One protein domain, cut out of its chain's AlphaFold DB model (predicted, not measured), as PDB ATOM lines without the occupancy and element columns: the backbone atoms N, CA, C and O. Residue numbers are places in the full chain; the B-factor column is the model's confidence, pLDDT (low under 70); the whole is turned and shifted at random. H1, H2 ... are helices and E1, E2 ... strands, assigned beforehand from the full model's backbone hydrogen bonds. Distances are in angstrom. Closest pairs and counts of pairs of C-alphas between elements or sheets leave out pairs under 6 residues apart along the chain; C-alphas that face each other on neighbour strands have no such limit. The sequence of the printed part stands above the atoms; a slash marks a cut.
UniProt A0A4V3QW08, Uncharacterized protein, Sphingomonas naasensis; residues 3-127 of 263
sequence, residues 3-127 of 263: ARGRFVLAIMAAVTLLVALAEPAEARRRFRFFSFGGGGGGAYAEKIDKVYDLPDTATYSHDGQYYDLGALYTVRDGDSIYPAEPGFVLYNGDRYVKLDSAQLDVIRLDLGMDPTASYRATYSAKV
ATOM      1  N   ALA A   3     -12.760  35.028 -33.671       42.03
ATOM      2  CA  ALA A   3     -13.842  34.521 -34.526       42.03
ATOM      3  C   ALA A   3     -14.247  33.060 -34.230       42.03
ATOM      4  O   ALA A   3     -15.412  32.697 -34.368       42.03
ATOM      5  N   ARG A   4     -13.308  32.224 -33.763       45.72
ATOM      6  CA  ARG A   4     -13.577  30.804 -33.470       45.72
ATOM      7  C   ARG A   4     -14.440  30.609 -32.219       45.72
ATOM      8  O   ARG A   4     -15.249  29.692 -32.187       45.72
ATOM      9  N   GLY A   5     -14.314  31.491 -31.224       43.97
ATOM     10  CA  GLY A   5     -15.109  31.418 -29.992       43.97
ATOM     11  C   GLY A   5     -16.590  31.728 -30.219       43.97
ATOM     12  O   GLY A   5     -17.452  31.030 -29.697       43.97
ATOM     13  N   ARG A   6     -16.886  32.720 -31.069       52.03
ATOM     14  CA  ARG A   6     -18.265  33.090 -31.425       52.03
ATOM     15  C   ARG A   6     -18.976  32.004 -32.223       52.03
ATOM     16  O   ARG A   6     -20.140  31.735 -31.964       52.03
ATOM     17  N   PHE A   7     -18.263  31.344 -33.134       51.44
ATOM     18  CA  PHE A   7     -18.826  30.250 -33.924       51.44
ATOM     19  C   PHE A   7     -19.181  29.031 -33.058       51.44
ATOM     20  O   PHE A   7     -20.251  28.452 -33.211       51.44
ATOM     21  N   VAL A   8     -18.326  28.679 -32.091       57.91
ATOM     22  CA  VAL A   8     -18.610  27.585 -31.147       57.91
ATOM     23  C   VAL A   8     -19.779  27.932 -30.221       57.91
ATOM     24  O   VAL A   8     -20.635  27.082 -29.993       57.91
ATOM     25  N   LEU A   9     -19.864  29.174 -29.732       57.66
ATOM     26  CA  LEU A   9     -21.010  29.638 -28.938       57.66
ATOM     27  C   LEU A   9     -22.314  29.626 -29.738       57.66
ATOM     28  O   LEU A   9     -23.315  29.141 -29.227       57.66
ATOM     29  N   ALA A  10     -22.293  30.080 -30.993       55.03
ATOM     30  CA  ALA A  10     -23.462  30.053 -31.869       55.03
ATOM     31  C   ALA A  10     -23.931  28.619 -32.150       55.03
ATOM     32  O   ALA A  10     -25.125  28.345 -32.083       55.03
ATOM     33  N   ILE A  11     -23.006  27.679 -32.382       64.00
ATOM     34  CA  ILE A  11     -23.351  26.259 -32.548       64.00
ATOM     35  C   ILE A  11     -23.933  25.687 -31.255       64.00
ATOM     36  O   ILE A  11     -24.939  24.989 -31.302       64.00
ATOM     37  N   MET A  12     -23.348  25.981 -30.094       63.62
ATOM     38  CA  MET A  12     -23.870  25.490 -28.814       63.62
ATOM     39  C   MET A  12     -25.237  26.107 -28.479       63.62
ATOM     40  O   MET A  12     -26.108  25.405 -27.968       63.62
ATOM     41  N   ALA A  13     -25.466  27.377 -28.815       59.78
ATOM     42  CA  ALA A  13     -26.761  28.044 -28.687       59.78
ATOM     43  C   ALA A  13     -27.807  27.439 -29.641       59.78
ATOM     44  O   ALA A  13     -28.911  27.114 -29.218       59.78
ATOM     45  N   ALA A  14     -27.442  27.185 -30.900       63.38
ATOM     46  CA  ALA A  14     -28.314  26.519 -31.864       63.38
ATOM     47  C   ALA A  14     -28.647  25.081 -31.437       63.38
ATOM     48  O   ALA A  14     -29.799  24.669 -31.505       63.38
ATOM     49  N   VAL A  15     -27.666  24.325 -30.931       66.50
ATOM     50  CA  VAL A  15     -27.873  22.961 -30.420       66.50
ATOM     51  C   VAL A  15     -28.736  22.969 -29.161       66.50
ATOM     52  O   VAL A  15     -29.621  22.133 -29.039       66.50
ATOM     53  N   THR A  16     -28.533  23.902 -28.230       63.31
ATOM     54  CA  THR A  16     -29.379  24.006 -27.028       63.31
ATOM     55  C   THR A  16     -30.798  24.447 -27.360       63.31
ATOM     56  O   THR A  16     -31.734  23.938 -26.747       63.31
ATOM     57  N   LEU A  17     -30.973  25.319 -28.354       63.62
ATOM     58  CA  LEU A  17     -32.279  25.688 -28.890       63.62
ATOM     59  C   LEU A  17     -32.969  24.480 -29.543       63.62
ATOM     60  O   LEU A  17     -34.100  24.167 -29.192       63.62
ATOM     61  N   LEU A  18     -32.270  23.740 -30.408       61.00
ATOM     62  CA  LEU A  18     -32.773  22.511 -31.030       61.00
ATOM     63  C   LEU A  18     -33.114  21.427 -30.004       61.00
ATOM     64  O   LEU A  18     -34.133  20.765 -30.146       61.00
ATOM     65  N   VAL A  19     -32.302  21.253 -28.959       62.47
ATOM     66  CA  VAL A  19     -32.592  20.311 -27.867       62.47
ATOM     67  C   VAL A  19     -33.814  20.770 -27.073       62.47
ATOM     68  O   VAL A  19     -34.688  19.954 -26.808       62.47
ATOM     69  N   ALA A  20     -33.932  22.062 -26.755       59.66
ATOM     70  CA  ALA A  20     -35.116  22.605 -26.087       59.66
ATOM     71  C   ALA A  20     -36.393  22.433 -26.928       59.66
ATOM     72  O   ALA A  20     -37.472  22.245 -26.371       59.66
ATOM     73  N   LEU A  21     -36.259  22.469 -28.254       58.12
ATOM     74  CA  LEU A  21     -37.343  22.226 -29.199       58.12
ATOM     75  C   LEU A  21     -37.584  20.737 -29.474       58.12
ATOM     76  O   LEU A  21     -38.640  20.414 -29.978       58.12
ATOM     77  N   ALA A  22     -36.659  19.822 -29.180       52.06
ATOM     78  CA  ALA A  22     -36.794  18.394 -29.499       52.06
ATOM     79  C   ALA A  22     -37.209  17.521 -28.300       52.06
ATOM     80  O   ALA A  22     -37.358  16.306 -28.448       52.06
ATOM     81  N   GLU A  23     -37.362  18.098 -27.105       43.25
ATOM     82  CA  GLU A  23     -37.719  17.344 -25.902       43.25
ATOM     83  C   GLU A  23     -39.189  16.863 -25.931       43.25
ATOM     84  O   GLU A  23     -40.108  17.679 -26.065       43.25
ATOM     85  N   PRO A  24     -39.446  15.548 -25.753       40.12
ATOM     86  CA  PRO A  24     -40.799  15.009 -25.669       40.12
ATOM     87  C   PRO A  24     -41.541  15.541 -24.433       40.12
ATOM     88  O   PRO A  24     -40.948  15.849 -23.398       40.12
ATOM     89  N   ALA A  25     -42.869  15.627 -24.555       47.31
ATOM     90  CA  ALA A  25     -43.797  16.393 -23.717       47.31
ATOM     91  C   ALA A  25     -43.787  16.128 -22.191       47.31
ATOM     92  O   ALA A  25     -44.444  16.866 -21.457       47.31
ATOM     93  N   GLU A  26     -43.033  15.153 -21.688       39.09
ATOM     94  CA  GLU A  26     -43.060  14.723 -20.281       39.09
ATOM     95  C   GLU A  26     -41.862  15.206 -19.438       39.09
ATOM     96  O   GLU A  26     -41.925  15.177 -18.211       39.09
ATOM     97  N   ALA A  27     -40.801  15.758 -20.043       35.75
ATOM     98  CA  ALA A  27     -39.662  16.338 -19.305       35.75
ATOM     99  C   ALA A  27     -39.820  17.848 -19.006       35.75
ATOM    100  O   ALA A  27     -38.873  18.545 -18.623       35.75
ATOM    101  N   ARG A  28     -41.036  18.384 -19.172       45.19
ATOM    102  CA  ARG A  28     -41.343  19.820 -19.172       45.19
ATOM    103  C   ARG A  28     -41.338  20.442 -17.769       45.19
ATOM    104  O   ARG A  28     -42.375  20.775 -17.214       45.19
ATOM    105  N   ARG A  29     -40.148  20.703 -17.223       44.16
ATOM    106  CA  ARG A  29     -39.948  21.749 -16.191       44.16
ATOM    107  C   ARG A  29     -39.538  23.107 -16.784       44.16
ATOM    108  O   ARG A  29     -39.352  24.064 -16.037       44.16
ATOM    109  N   ARG A  30     -39.393  23.200 -18.115       46.56
ATOM    110  CA  ARG A  30     -38.994  24.424 -18.843       46.56
ATOM    111  C   ARG A  30     -40.131  25.123 -19.590       46.56
ATOM    112  O   ARG A  30     -40.024  26.318 -19.836       46.56
ATOM    113  N   PHE A  31     -41.211  24.410 -19.899       45.19
ATOM    114  CA  PHE A  31     -42.420  25.000 -20.469       45.19
ATOM    115  C   PHE A  31     -43.310  25.429 -19.308       45.19
ATOM    116  O   PHE A  31     -43.817  24.590 -18.564       45.19
ATOM    117  N   ARG A  32     -43.435  26.737 -19.104       55.91
ATOM    118  CA  ARG A  32     -44.410  27.290 -18.166       55.91
ATOM    119  C   ARG A  32     -45.708  27.477 -18.936       55.91
ATOM    120  O   ARG A  32     -45.713  28.074 -20.006       55.91
ATOM    121  N   PHE A  33     -46.779  26.903 -18.412       46.03
ATOM    122  CA  PHE A  33     -48.111  27.050 -18.974       46.03
ATOM    123  C   PHE A  33     -48.736  28.326 -18.420       46.03
ATOM    124  O   PHE A  33     -48.627  28.601 -17.222       46.03
ATOM    125  N   PHE A  34     -49.394  29.094 -19.282       50.09
ATOM    126  CA  PHE A  34     -50.260  30.177 -18.840       50.09
ATOM    127  C   PHE A  34     -51.369  29.619 -17.944       50.09
ATOM    128  O   PHE A  34     -52.118  28.734 -18.349       50.09
ATOM    129  N   SER A  35     -51.524  30.171 -16.741       44.78
ATOM    130  CA  SER A  35     -52.792  30.062 -16.021       44.78
ATOM    131  C   SER A  35     -53.676  31.220 -16.481       44.78
ATOM    132  O   SER A  35     -53.664  32.306 -15.901       44.78
ATOM    133  N   PHE A  36     -54.397  31.023 -17.586       42.94
ATOM    134  CA  PHE A  36     -55.462  31.936 -17.997       42.94
ATOM    135  C   PHE A  36     -56.700  31.668 -17.126       42.94
ATOM    136  O   PHE A  36     -57.589  30.919 -17.499       42.94
ATOM    137  N   GLY A  37     -56.722  32.287 -15.942       38.53
ATOM    138  CA  GLY A  37     -57.927  32.553 -15.153       38.53
ATOM    139  C   GLY A  37     -58.588  31.367 -14.437       38.53
ATOM    140  O   GLY A  37     -59.213  30.514 -15.054       38.53
ATOM    141  N   GLY A  38     -58.595  31.415 -13.100       33.28
ATOM    142  CA  GLY A  38     -59.637  30.755 -12.305       33.28
ATOM    143  C   GLY A  38     -59.198  30.250 -10.934       33.28
ATOM    144  O   GLY A  38     -58.804  29.099 -10.808       33.28
ATOM    145  N   GLY A  39     -59.379  31.078  -9.897       35.38
ATOM    146  CA  GLY A  39     -59.580  30.596  -8.524       35.38
ATOM    147  C   GLY A  39     -58.478  30.908  -7.508       35.38
ATOM    148  O   GLY A  39     -57.527  30.155  -7.367       35.38
ATOM    149  N   GLY A  40     -58.693  31.974  -6.728       38.44
ATOM    150  CA  GLY A  40     -58.378  32.026  -5.293       38.44
ATOM    151  C   GLY A  40     -56.909  31.958  -4.862       38.44
ATOM    152  O   GLY A  40     -56.407  30.892  -4.532       38.44
ATOM    153  N   GLY A  41     -56.283  33.128  -4.702       40.28
ATOM    154  CA  GLY A  41     -55.051  33.297  -3.920       40.28
ATOM    155  C   GLY A  41     -53.951  34.011  -4.697       40.28
ATOM    156  O   GLY A  41     -53.243  33.368  -5.455       40.28
ATOM    157  N   GLY A  42     -53.829  35.333  -4.508       50.69
ATOM    158  CA  GLY A  42     -52.755  36.184  -5.053       50.69
ATOM    159  C   GLY A  42     -52.433  35.908  -6.523       50.69
ATOM    160  O   GLY A  42     -51.490  35.179  -6.821       50.69
ATOM    161  N   ALA A  43     -53.229  36.457  -7.440       59.28
ATOM    162  CA  ALA A  43     -53.180  36.118  -8.860       59.28
ATOM    163  C   ALA A  43     -51.919  36.688  -9.538       59.28
ATOM    164  O   ALA A  43     -51.951  37.755 -10.148       59.28
ATOM    165  N   TYR A  44     -50.804  35.967  -9.425       67.25
ATOM    166  CA  TYR A  44     -49.665  36.129 -10.320       67.25
ATOM    167  C   TYR A  44     -50.012  35.463 -11.652       67.25
ATOM    168  O   TYR A  44     -50.125  34.241 -11.725       67.25
ATOM    169  N   ALA A  45     -50.170  36.259 -12.704       76.25
ATOM    170  CA  ALA A  45     -50.338  35.773 -14.069       76.25
ATOM    171  C   ALA A  45     -49.134  36.197 -14.915       76.25
ATOM    172  O   ALA A  45     -48.689  37.336 -14.843       76.25
ATOM    173  N   GLU A  46     -48.583  35.297 -15.720       83.50
ATOM    174  CA  GLU A  46     -47.596  35.662 -16.741       83.50
ATOM    175  C   GLU A  46     -48.350  36.090 -18.012       83.50
ATOM    176  O   GLU A  46     -49.341  35.464 -18.391       83.50
ATOM    177  N   LYS A  47     -47.912  37.174 -18.654       87.94
ATOM    178  CA  LYS A  47     -48.449  37.666 -19.928       87.94
ATOM    179  C   LYS A  47     -47.332  37.825 -20.953       87.94
ATOM    180  O   LYS A  47     -46.193  38.124 -20.591       87.94
ATOM    181  N   ILE A  48     -47.668  37.618 -22.224       90.44
ATOM    182  CA  ILE A  48     -46.739  37.753 -23.348       90.44
ATOM    183  C   ILE A  48     -47.293  38.799 -24.314       90.44
ATOM    184  O   ILE A  48     -48.392  38.641 -24.837       90.44
ATOM    185  N   ASP A  49     -46.519  39.855 -24.550       91.50
ATOM    186  CA  ASP A  49     -46.766  40.796 -25.640       91.50
ATOM    187  C   ASP A  49     -46.080  40.262 -26.900       91.50
ATOM    188  O   ASP A  49     -44.897  39.917 -26.863       91.50
ATOM    189  N   LYS A  50     -46.791  40.214 -28.028       92.94
ATOM    190  CA  LYS A  50     -46.191  39.849 -29.316       92.94
ATOM    191  C   LYS A  50     -45.155  40.895 -29.730       92.94
ATOM    192  O   LYS A  50     -45.452  42.089 -29.746       92.94
ATOM    193  N   VAL A  51     -43.949  40.442 -30.056       94.81
ATOM    194  CA  VAL A  51     -42.821  41.296 -30.457       94.81
ATOM    195  C   VAL A  51     -42.606  41.218 -31.957       94.81
ATOM    196  O   VAL A  51     -42.502  42.254 -32.610       94.81
ATOM    197  N   TYR A  52     -42.526  40.002 -32.496       94.69
ATOM    198  CA  TYR A  52     -42.215  39.787 -33.902       94.69
ATOM    199  C   TYR A  52     -42.802  38.467 -34.404       94.69
ATOM    200  O   TYR A  52     -42.688  37.439 -33.734       94.69
ATOM    201  N   ASP A  53     -43.399  38.524 -35.592       94.12
ATOM    202  CA  ASP A  53     -43.850  37.369 -36.366       94.12
ATOM    203  C   ASP A  53     -42.645  36.689 -37.011       94.12
ATOM    204  O   ASP A  53     -42.052  37.219 -37.954       94.12
ATOM    205  N   LEU A  54     -42.238  35.538 -36.474       92.06
ATOM    206  CA  LEU A  54     -41.120  34.803 -37.056       92.06
ATOM    207  C   LEU A  54     -41.547  34.180 -38.392       92.06
ATOM    208  O   LEU A  54     -42.713  33.847 -38.577       92.06
ATOM    209  N   PRO A  55     -40.620  34.031 -39.351       90.19
ATOM    210  CA  PRO A  55     -40.953  33.425 -40.629       90.19
ATOM    211  C   PRO A  55     -41.289  31.940 -40.446       90.19
ATOM    212  O   PRO A  55     -40.620  31.243 -39.679       90.19
ATOM    213  N   ASP A  56     -42.254  31.451 -41.229       88.75
ATOM    214  CA  ASP A  56     -42.745  30.066 -41.225       88.75
ATOM    215  C   ASP A  56     -41.714  29.071 -41.798       88.75
ATOM    216  O   ASP A  56     -41.912  28.422 -42.829       88.75
ATOM    217  N   THR A  57     -40.565  28.952 -41.140       83.81
ATOM    218  CA  THR A  57     -39.468  28.061 -41.522       83.81
ATOM    219  C   THR A  57     -39.368  26.878 -40.569       83.81
ATOM    220  O   THR A  57     -39.824  26.928 -39.425       83.81
ATOM    221  N   ALA A  58     -38.717  25.804 -41.026       79.88
ATOM    222  CA  ALA A  58     -38.489  24.616 -40.205       79.88
ATOM    223  C   ALA A  58     -37.759  24.936 -38.883       79.88
ATOM    224  O   ALA A  58     -37.987  24.261 -37.883       79.88
ATOM    225  N   THR A  59     -36.930  25.988 -38.868       81.12
ATOM    226  CA  THR A  59     -36.179  26.467 -37.698       81.12
ATOM    227  C   THR A  59     -37.087  26.917 -36.553       81.12
ATOM    228  O   THR A  59     -36.775  26.668 -35.391       81.12
ATOM    229  N   TYR A  60     -38.215  27.553 -36.879       86.06
ATOM    230  CA  TYR A  60     -39.172  28.099 -35.910       86.06
ATOM    231  C   TYR A  60     -40.454  27.271 -35.821       86.06
ATOM    232  O   TYR A  60     -41.450  27.729 -35.267       86.06
ATOM    233  N   SER A  61     -40.431  26.045 -36.348       84.94
ATOM    234  CA  SER A  61     -41.558  25.123 -36.299       84.94
ATOM    235  C   SER A  61     -41.279  23.952 -35.360       84.94
ATOM    236  O   SER A  61     -40.188  23.381 -35.366       84.94
ATOM    237  N   HIS A  62     -42.278  23.553 -34.581       76.06
ATOM    238  CA  HIS A  62     -42.259  22.309 -33.821       76.06
ATOM    239  C   HIS A  62     -43.650  21.683 -33.838       76.06
ATOM    240  O   HIS A  62     -44.642  22.377 -33.634       76.06
ATOM    241  N   ASP A  63     -43.732  20.380 -34.109       78.56
ATOM    242  CA  ASP A  63     -44.999  19.648 -34.249       78.56
ATOM    243  C   ASP A  63     -45.979  20.279 -35.263       78.56
ATOM    244  O   ASP A  63     -47.194  20.278 -35.066       78.56
ATOM    245  N   GLY A  64     -45.454  20.868 -36.347       80.38
ATOM    246  CA  GLY A  64     -46.263  21.553 -37.366       80.38
ATOM    247  C   GLY A  64     -46.861  22.890 -36.913       80.38
ATOM    248  O   GLY A  64     -47.752  23.413 -37.574       80.38
ATOM    249  N   GLN A  65     -46.393  23.431 -35.788       82.31
ATOM    250  CA  GLN A  65     -46.806  24.715 -35.235       82.31
ATOM    251  C   GLN A  65     -45.638  25.701 -35.259       82.31
ATOM    252  O   GLN A  65     -44.516  25.327 -34.914       82.31
ATOM    253  N   TYR A  66     -45.902  26.949 -35.641       88.94
ATOM    254  CA  TYR A  66     -44.891  28.004 -35.723       88.94
ATOM    255  C   TYR A  66     -44.843  28.819 -34.430       88.94
ATOM    256  O   TYR A  66     -45.880  29.109 -33.824       88.94
ATOM    257  N   TYR A  67     -43.635  29.132 -33.976       90.75
ATOM    258  CA  TYR A  67     -43.416  29.989 -32.818       90.75
ATOM    259  C   TYR A  67     -43.291  31.446 -33.239       90.75
ATOM    260  O   TYR A  67     -42.586  31.750 -34.191       90.75
ATOM    261  N   ASP A  68     -43.870  32.331 -32.437       93.31
ATOM    262  CA  ASP A  68     -43.669  33.772 -32.510       93.31
ATOM    263  C   ASP A  68     -42.672  34.233 -31.445       93.31
ATOM    264  O   ASP A  68     -42.491  33.590 -30.405       93.31
ATOM    265  N   LEU A  69     -42.053  35.394 -31.669       94.75
ATOM    266  CA  LEU A  69     -41.250  36.060 -30.653       94.75
ATOM    267  C   LEU A  69     -42.141  36.973 -29.809       94.75
ATOM    268  O   LEU A  69     -42.841  37.844 -30.328       94.75
ATOM    269  N   GLY A  70     -42.073  36.810 -28.493       94.31
ATOM    270  CA  GLY A  70     -42.820  37.602 -27.524       94.31
ATOM    271  C   GLY A  70     -41.949  38.158 -26.404       94.31
ATOM    272  O   GLY A  70     -40.812  37.729 -26.199       94.31
ATOM    273  N   ALA A  71     -42.499  39.115 -25.662       93.56
ATOM    274  CA  ALA A  71     -41.914  39.691 -24.460       93.56
ATOM    275  C   ALA A  71     -42.765  39.327 -23.243       93.56
ATOM    276  O   ALA A  71     -43.971  39.562 -23.221       93.56
ATOM    277  N   LEU A  72     -42.126  38.760 -22.227       91.38
ATOM    278  CA  LEU A  72     -42.765  38.251 -21.023       91.38
ATOM    279  C   LEU A  72     -42.791  39.314 -19.921       91.38
ATOM    280  O   LEU A  72     -41.762  39.900 -19.582       91.38
ATOM    281  N   TYR A  73     -43.952  39.489 -19.303       88.50
ATOM    282  CA  TYR A  73     -44.144  40.296 -18.101       88.50
ATOM    283  C   TYR A  73     -45.098  39.589 -17.142       88.50
ATOM    284  O   TYR A  73     -45.744  38.598 -17.491       88.50
ATOM    285  N   THR A  74     -45.160  40.065 -15.904       86.38
ATOM    286  CA  THR A  74     -46.064  39.511 -14.898       86.38
ATOM    287  C   THR A  74     -47.188  40.492 -14.622       86.38
ATOM    288  O   THR A  74     -47.023  41.701 -14.712       86.38
ATOM    289  N   VAL A  75     -48.357  39.968 -14.296       82.38
ATOM    290  CA  VAL A  75     -49.489  40.716 -13.774       82.38
ATOM    291  C   VAL A  75     -49.697  40.243 -12.353       82.38
ATOM    292  O   VAL A  75     -49.765  39.040 -12.104       82.38
ATOM    293  N   ARG A  76     -49.769  41.186 -11.423       82.44
ATOM    294  CA  ARG A  76     -50.011  40.914 -10.012       82.44
ATOM    295  C   ARG A  76     -51.160  41.789  -9.560       82.44
ATOM    296  O   ARG A  76     -51.088  43.000  -9.705       82.44
ATOM    297  N   ASP A  77     -52.205  41.166  -9.027       81.94
ATOM    298  CA  ASP A  77     -53.366  41.875  -8.471       81.94
ATOM    299  C   ASP A  77     -54.016  42.870  -9.464       81.94
ATOM    300  O   ASP A  77     -54.617  43.862  -9.071       81.94
ATOM    301  N   GLY A  78     -53.920  42.582 -10.770       78.06
ATOM    302  CA  GLY A  78     -54.432  43.425 -11.859       78.06
ATOM    303  C   GLY A  78     -53.406  44.387 -12.466       78.06
ATOM    304  O   GLY A  78     -53.601  44.820 -13.601       78.06
ATOM    305  N   ASP A  79     -52.287  44.633 -11.785       81.25
ATOM    306  CA  ASP A  79     -51.239  45.544 -12.242       81.25
ATOM    307  C   ASP A  79     -50.181  44.822 -13.082       81.25
ATOM    308  O   ASP A  79     -49.639  43.786 -12.685       81.25
ATOM    309  N   SER A  80     -49.854  45.389 -14.246       84.75
ATOM    310  CA  SER A  80     -48.757  44.910 -15.093       84.75
ATOM    311  C   SER A  80     -47.409  45.321 -14.503       84.75
ATOM    312  O   SER A  80     -47.059  46.499 -14.453       84.75
ATOM    313  N   ILE A  81     -46.626  44.330 -14.094       85.50
ATOM    314  CA  ILE A  81     -45.269  44.480 -13.582       85.50
ATOM    315  C   ILE A  81     -44.288  44.150 -14.706       85.50
ATOM    316  O   ILE A  81     -44.053  42.989 -15.056       85.50
ATOM    317  N   TYR A  82     -43.680  45.201 -15.247       86.75
ATOM    318  CA  TYR A  82     -42.616  45.093 -16.235       86.75
ATOM    319  C   TYR A  82     -41.251  45.017 -15.534       86.75
ATOM    320  O   TYR A  82     -40.937  45.886 -14.716       86.75
ATOM    321  N   PRO A  83     -40.421  43.994 -15.814       85.50
ATOM    322  CA  PRO A  83     -39.049  43.950 -15.316       85.50
ATOM    323  C   PRO A  83     -38.210  45.104 -15.884       85.50
ATOM    324  O   PRO A  83     -38.536  45.657 -16.932       85.50
ATOM    325  N   ALA A  84     -37.099  45.443 -15.222       84.31
ATOM    326  CA  ALA A  84     -36.193  46.502 -15.682       84.31
ATOM    327  C   ALA A  84     -35.658  46.244 -17.103       84.31
ATOM    328  O   ALA A  84     -35.529  47.169 -17.901       84.31
ATOM    329  N   GLU A  85     -35.410  44.975 -17.429       86.06
ATOM    330  CA  GLU A  85     -35.059  44.525 -18.772       86.06
ATOM    331  C   GLU A  85     -36.131  43.563 -19.296       86.06
ATOM    332  O   GLU A  85     -36.576  42.688 -18.546       86.06
ATOM    333  N   PRO A  86     -36.546  43.687 -20.569       88.25
ATOM    334  CA  PRO A  86     -37.548  42.801 -21.142       88.25
ATOM    335  C   PRO A  86     -36.996  41.379 -21.282       88.25
ATOM    336  O   PRO A  86     -35.946  41.161 -21.888       88.25
ATOM    337  N   GLY A  87     -37.734  40.400 -20.757       90.75
ATOM    338  CA  GLY A  87     -37.480  38.987 -21.026       90.75
ATOM    339  C   GLY A  87     -38.156  38.570 -22.326       90.75
ATOM    340  O   GLY A  87     -39.330  38.875 -22.520       90.75
ATOM    341  N   PHE A  88     -37.448  37.858 -23.201       94.19
ATOM    342  CA  PHE A  88     -37.994  37.397 -24.479       94.19
ATOM    343  C   PHE A  88     -38.287  35.901 -24.460       94.19
ATOM    344  O   PHE A  88     -37.653  35.128 -23.738       94.19
ATOM    345  N   VAL A  89     -39.275  35.496 -25.247       93.56
ATOM    346  CA  VAL A  89     -39.780  34.125 -25.307       93.56
ATOM    347  C   VAL A  89     -40.129  33.754 -26.742       93.56
ATOM    348  O   VAL A  89     -40.634  34.591 -27.483       93.56
ATOM    349  N   LEU A  90     -39.908  32.495 -27.113       92.94
ATOM    350  CA  LEU A  90     -40.620  31.886 -28.237       92.94
ATOM    351  C   LEU A  90     -41.932  31.338 -27.709       92.94
ATOM    352  O   LEU A  90     -41.910  30.595 -26.726       92.94
ATOM    353  N   TYR A  91     -43.055  31.689 -28.321       90.31
ATOM    354  CA  TYR A  91     -44.360  31.238 -27.857       90.31
ATOM    355  C   TYR A  91     -45.241  30.745 -29.004       90.31
ATOM    356  O   TYR A  91     -45.135  31.194 -30.139       90.31
ATOM    357  N   ASN A  92     -46.086  29.769 -28.695       86.88
ATOM    358  CA  ASN A  92     -47.080  29.196 -29.587       86.88
ATOM    359  C   ASN A  92     -48.316  28.875 -28.738       86.88
ATOM    360  O   ASN A  92     -48.312  27.913 -27.962       86.88
ATOM    361  N   GLY A  93     -49.342  29.724 -28.842       82.25
ATOM    362  CA  GLY A  93     -50.526  29.660 -27.981       82.25
ATOM    363  C   GLY A  93     -50.143  29.674 -26.498       82.25
ATOM    364  O   GLY A  93     -49.471  30.591 -26.032       82.25
ATOM    365  N   ASP A  94     -50.513  28.613 -25.781       78.25
ATOM    366  CA  ASP A  94     -50.302  28.486 -24.331       78.25
ATOM    367  C   ASP A  94     -48.903  27.989 -23.933       78.25
ATOM    368  O   ASP A  94     -48.605  27.820 -22.746       78.25
ATOM    369  N   ARG A  95     -48.038  27.708 -24.913       79.94
ATOM    370  CA  ARG A  95     -46.683  27.199 -24.688       79.94
ATOM    371  C   ARG A  95     -45.675  28.289 -24.969       79.94
ATOM    372  O   ARG A  95     -45.757  28.958 -25.995       79.94
ATOM    373  N   TYR A  96     -44.669  28.402 -24.112       85.69
ATOM    374  CA  TYR A  96     -43.540  29.271 -24.390       85.69
ATOM    375  C   TYR A  96     -42.220  28.727 -23.839       85.69
ATOM    376  O   TYR A  96     -42.189  27.933 -22.893       85.69
ATOM    377  N   VAL A  97     -41.123  29.184 -24.438       86.88
ATOM    378  CA  VAL A  97     -39.738  28.914 -24.044       86.88
ATOM    379  C   VAL A  97     -39.036  30.248 -23.833       86.88
ATOM    380  O   VAL A  97     -39.052  31.107 -24.712       86.88
ATOM    381  N   LYS A  98     -38.421  30.436 -22.661       90.75
ATOM    382  CA  LYS A  98     -37.622  31.636 -22.370       90.75
ATOM    383  C   LYS A  98     -36.337  31.621 -23.170       90.75
ATOM    384  O   LYS A  98     -35.637  30.610 -23.175       90.75
ATOM    385  N   LEU A  99     -36.050  32.757 -23.789       89.69
ATOM    386  CA  LEU A  99     -34.837  32.972 -24.548       89.69
ATOM    387  C   LEU A  99     -33.781  33.646 -23.683       89.69
ATOM    388  O   LEU A  99     -34.055  34.643 -23.011       89.69
ATOM    389  N   ASP A 100     -32.569  33.109 -23.725       89.00
ATOM    390  CA  ASP A 100     -31.391  33.810 -23.231       89.00
ATOM    391  C   ASP A 100     -30.789  34.732 -24.310       89.00
ATOM    392  O   ASP A 100     -31.244  34.794 -25.458       89.00
ATOM    393  N   SER A 101     -29.751  35.483 -23.940       89.19
ATOM    394  CA  SER A 101     -29.069  36.396 -24.860       89.19
ATOM    395  C   SER A 101     -28.413  35.676 -26.042       89.19
ATOM    396  O   SER A 101     -28.396  36.218 -27.142       89.19
ATOM    397  N   ALA A 102     -27.888  34.463 -25.842       88.50
ATOM    398  CA  ALA A 102     -27.214  33.715 -26.901       88.50
ATOM    399  C   ALA A 102     -28.219  33.181 -27.931       88.50
ATOM    400  O   ALA A 102     -27.950  33.201 -29.129       88.50
ATOM    401  N   GLN A 103     -29.392  32.741 -27.480       89.00
ATOM    402  CA  GLN A 103     -30.482  32.313 -28.349       89.00
ATOM    403  C   GLN A 103     -31.062  33.492 -29.140       89.00
ATOM    404  O   GLN A 103     -31.308  33.357 -30.337       89.00
ATOM    405  N   LEU A 104     -31.206  34.668 -28.517       90.62
ATOM    406  CA  LEU A 104     -31.589  35.891 -29.232       90.62
ATOM    407  C   LEU A 104     -30.556  36.293 -30.292       90.62
ATOM    408  O   LEU A 104     -30.944  36.701 -31.385       90.62
ATOM    409  N   ASP A 105     -29.260  36.139 -30.009       91.62
ATOM    410  CA  ASP A 105     -28.198  36.395 -30.986       91.62
ATOM    411  C   ASP A 105     -28.275  35.437 -32.187       91.62
ATOM    412  O   ASP A 105     -28.024  35.856 -33.319       91.62
ATOM    413  N   VAL A 106     -28.655  34.171 -31.972       88.75
ATOM    414  CA  VAL A 106     -28.885  33.205 -33.063       88.75
ATOM    415  C   VAL A 106     -30.063  33.639 -33.932       88.75
ATOM    416  O   VAL A 106     -29.916  33.685 -35.149       88.75
ATOM    417  N   ILE A 107     -31.192  34.015 -33.326       90.56
ATOM    418  CA  ILE A 107     -32.371  34.505 -34.063       90.56
ATOM    419  C   ILE A 107     -32.011  35.768 -34.855       90.56
ATOM    420  O   ILE A 107     -32.344  35.893 -36.029       90.56
ATOM    421  N   ARG A 108     -31.265  36.694 -34.245       92.94
ATOM    422  CA  ARG A 108     -30.785  37.906 -34.917       92.94
ATOM    423  C   ARG A 108     -29.898  37.594 -36.121       92.94
ATOM    424  O   ARG A 108     -29.981  38.278 -37.139       92.94
ATOM    425  N   LEU A 109     -29.012  36.609 -35.991       92.25
ATOM    426  CA  LEU A 109     -28.127  36.194 -37.075       92.25
ATOM    427  C   LEU A 109     -28.915  35.556 -38.223       92.25
ATOM    428  O   LEU A 109     -28.638  35.863 -39.377       92.25
ATOM    429  N   ASP A 110     -29.885  34.704 -37.896       90.75
ATOM    430  CA  ASP A 110     -30.735  34.009 -38.865       90.75
ATOM    431  C   ASP A 110     -31.626  34.982 -39.651       90.75
ATOM    432  O   ASP A 110     -31.686  34.928 -40.876       90.75
ATOM    433  N   LEU A 111     -32.241  35.947 -38.960       91.94
ATOM    434  CA  LEU A 111     -33.085  36.965 -39.589       91.94
ATOM    435  C   LEU A 111     -32.285  38.074 -40.292       91.94
ATOM    436  O   LEU A 111     -32.851  38.854 -41.056       91.94
ATOM    437  N   GLY A 112     -30.989  38.211 -39.999       94.38
ATOM    438  CA  GLY A 112     -30.161  39.319 -40.484       94.38
ATOM    439  C   GLY A 112     -30.512  40.691 -39.884       94.38
ATOM    440  O   GLY A 112     -29.953  41.707 -40.298       94.38
ATOM    441  N   MET A 113     -31.410  40.743 -38.897       93.81
ATOM    442  CA  MET A 113     -31.836  41.951 -38.187       93.81
ATOM    443  C   MET A 113     -32.164  41.636 -36.725       93.81
ATOM    444  O   MET A 113     -32.370  40.481 -36.373       93.81
ATOM    445  N   ASP A 114     -32.211  42.651 -35.857       94.00
ATOM    446  CA  ASP A 114     -32.650  42.474 -34.466       94.00
ATOM    447  C   ASP A 114     -34.184  42.596 -34.376       94.00
ATOM    448  O   ASP A 114     -34.701  43.716 -34.457       94.00
ATOM    449  N   PRO A 115     -34.926  41.485 -34.185       93.06
ATOM    450  CA  PRO A 115     -36.387  41.517 -34.105       93.06
ATOM    451  C   PRO A 115     -36.897  42.168 -32.809       93.06
ATOM    452  O   PRO A 115     -38.081  42.467 -32.697       93.06
ATOM    453  N   THR A 116     -36.027  42.407 -31.820       95.06
ATOM    454  CA  THR A 116     -36.399  42.998 -30.525       95.06
ATOM    455  C   THR A 116     -36.174  44.506 -30.454       95.06
ATOM    456  O   THR A 116     -36.619  45.141 -29.496       95.06
ATOM    457  N   ALA A 117     -35.500  45.099 -31.443       93.12
ATOM    458  CA  ALA A 117     -35.054  46.490 -31.387       93.12
ATOM    459  C   ALA A 117     -36.213  47.488 -31.223       93.12
ATOM    460  O   ALA A 117     -36.148  48.380 -30.375       93.12
ATOM    461  N   SER A 118     -37.298  47.311 -31.983       90.94
ATOM    462  CA  SER A 118     -38.497  48.160 -31.912       90.94
ATOM    463  C   SER A 118     -39.189  48.066 -30.550       90.94
ATOM    464  O   SER A 118     -39.573  49.080 -29.959       90.94
ATOM    465  N   TYR A 119     -39.296  46.851 -30.011       92.81
ATOM    466  CA  TYR A 119     -39.888  46.621 -28.702       92.81
ATOM    467  C   TYR A 119     -39.041  47.249 -27.595       92.81
ATOM    468  O   TYR A 119     -39.564  47.988 -26.768       92.81
ATOM    469  N   ARG A 120     -37.719  47.038 -27.607       91.25
ATOM    470  CA  ARG A 120     -36.794  47.637 -26.629       91.25
ATOM    471  C   ARG A 120     -36.834  49.166 -26.656       91.25
ATOM    472  O   ARG A 120     -36.804  49.780 -25.596       91.25
ATOM    473  N   ALA A 121     -36.946  49.769 -27.840       90.94
ATOM    474  CA  ALA A 121     -37.035  51.222 -27.989       90.94
ATOM    475  C   ALA A 121     -38.300  51.820 -27.347       90.94
ATOM    476  O   ALA A 121     -38.269  52.947 -26.865       90.94
ATOM    477  N   THR A 122     -39.402  51.064 -27.314       88.75
ATOM    478  CA  THR A 122     -40.681  51.495 -26.718       88.75
ATOM    479  C   THR A 122     -40.900  50.961 -25.300       88.75
ATOM    480  O   THR A 122     -41.841  51.365 -24.622       88.75
ATOM    481  N   TYR A 123     -40.020  50.079 -24.823       87.88
ATOM    482  CA  TYR A 123     -40.182  49.375 -23.555       87.88
ATOM    483  C   TYR A 123     -40.098  50.292 -22.334       87.88
ATOM    484  O   TYR A 123     -40.855  50.115 -21.384       87.88
ATOM    485  N   SER A 124     -39.225  51.302 -22.366       81.12
ATOM    486  CA  SER A 124     -39.077  52.260 -21.264       81.12
ATOM    487  C   SER A 124     -40.375  53.004 -20.951       81.12
ATOM    488  O   SER A 124     -40.627  53.304 -19.792       81.12
ATOM    489  N   ALA A 125     -41.235  53.231 -21.950       83.88
ATOM    490  CA  ALA A 125     -42.545  53.848 -21.752       83.88
ATOM    491  C   ALA A 125     -43.558  52.918 -21.053       83.88
ATOM    492  O   ALA A 125     -44.555  53.396 -20.519       83.88
ATOM    493  N   LYS A 126     -43.326  51.597 -21.067       82.69
ATOM    494  CA  LYS A 126     -44.172  50.602 -20.388       82.69
ATOM    495  C   LYS A 126     -43.753  50.360 -18.943       82.69
ATOM    496  O   LYS A 126     -44.582  49.934 -18.144       82.69
ATOM    497  N   VAL A 127     -42.483  50.590 -18.612       79.75
ATOM    498  CA  VAL A 127     -41.994  50.456 -17.239       79.75
ATOM    499  C   VAL A 127     -42.549  51.636 -16.441       79.75
ATOM    500  O   VAL A 127     -42.147  52.768 -16.707       79.75
TER     501      VAL A 127
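What this domain is: This is residues 3 to 127 of the 263 residues of an uncharacterized protein of Sphingomonas naasensis (UniProt A0A4V3QW08). A strongly twisted sheet has a long hairpin, E1 and E2, with little E3 beside one end of E2 and the hairpin E4 and E5 beside the other, while H2 and H3 pack on different parts of it. H1 crosses H2, and its residues 3 to 8 stick out. The printed part has 125 residues, with three named helices and five named strands in the order H1, E1, E2, E3, E4, E5, H2, H3. The sheet is branched and its neighbour pairs are antiparallel; the class is mixed, helices and strands. The whole is compact, with a radius of gyration of the C-alphas of 15.6 A and spans of 51 by 38 by 26 A.

Where its parts are: Find C-alpha 3 at (-13.842, 34.521, -34.526); from there H1 runs 28.5 A through residues 3 to 22. After residues 23 to 43, look for C-alpha 44 at (-49.665, 36.129, -10.320), where E1 begins, residues 44 to 52, 25.0 A long. E2 is residues 68 to 76, 24.4 A; E3 is residues 79 to 81. E4, residues 87 to 92, spans 16.2 A, and E5 is residues 95 to 99. H2 is residues 101 to 111, 15.3 A, and H3, residues 117 to 123, ends at C-alpha 123 (-40.182, 49.375, -23.555).

How they stand to each other: Start at E2, which has E1 on one side and E3 and E4 on the other side. E1, E2 and E3 form a meander, each strand the antiparallel neighbour of the one before. Between E1 and E2 look at N 47 and O 73, 2.8 A; between E2 and E3, at N 81 and O 74, 2.7 A. E2 and E4 have N 70 and O 89 at 2.8 A, and the hairpin E4 and E5 has N 97 and O 90 at 2.8 A. H2 is on the sheet at a height over the sheet of 10.3 A, over E5 and only just over E4, on which 3 of its C-alphas fall. H3 is on the sheet too, at a height over the sheet of 10.1 A, and it lies over E2, on which 4 of its C-alphas fall, and only just not over E1, on which 2 fall; the closest C-alphas of E1 and H3 are those of Val 51 and Tyr 119, 6.3 A apart. H1 touches H2 with residues 9 to 17 alone, about perpendicular at 87 degrees, the closest C-alphas being those of Ala 13 and Gln 103, 5.7 A. H2 and H3 are apart. In H1, H2 and H3 every O i to N i+4 pair is within hydrogen-bond range.

The domain as a whole: The two C-alphas farthest apart are those of Ala 3 and Gly 40, 53.3 A. The printed part has no cut; the links H1 to E1 and E1 to E2 are long. Mean pLDDT of the printed part is 75.5, and residues 3 to 44 are under 70.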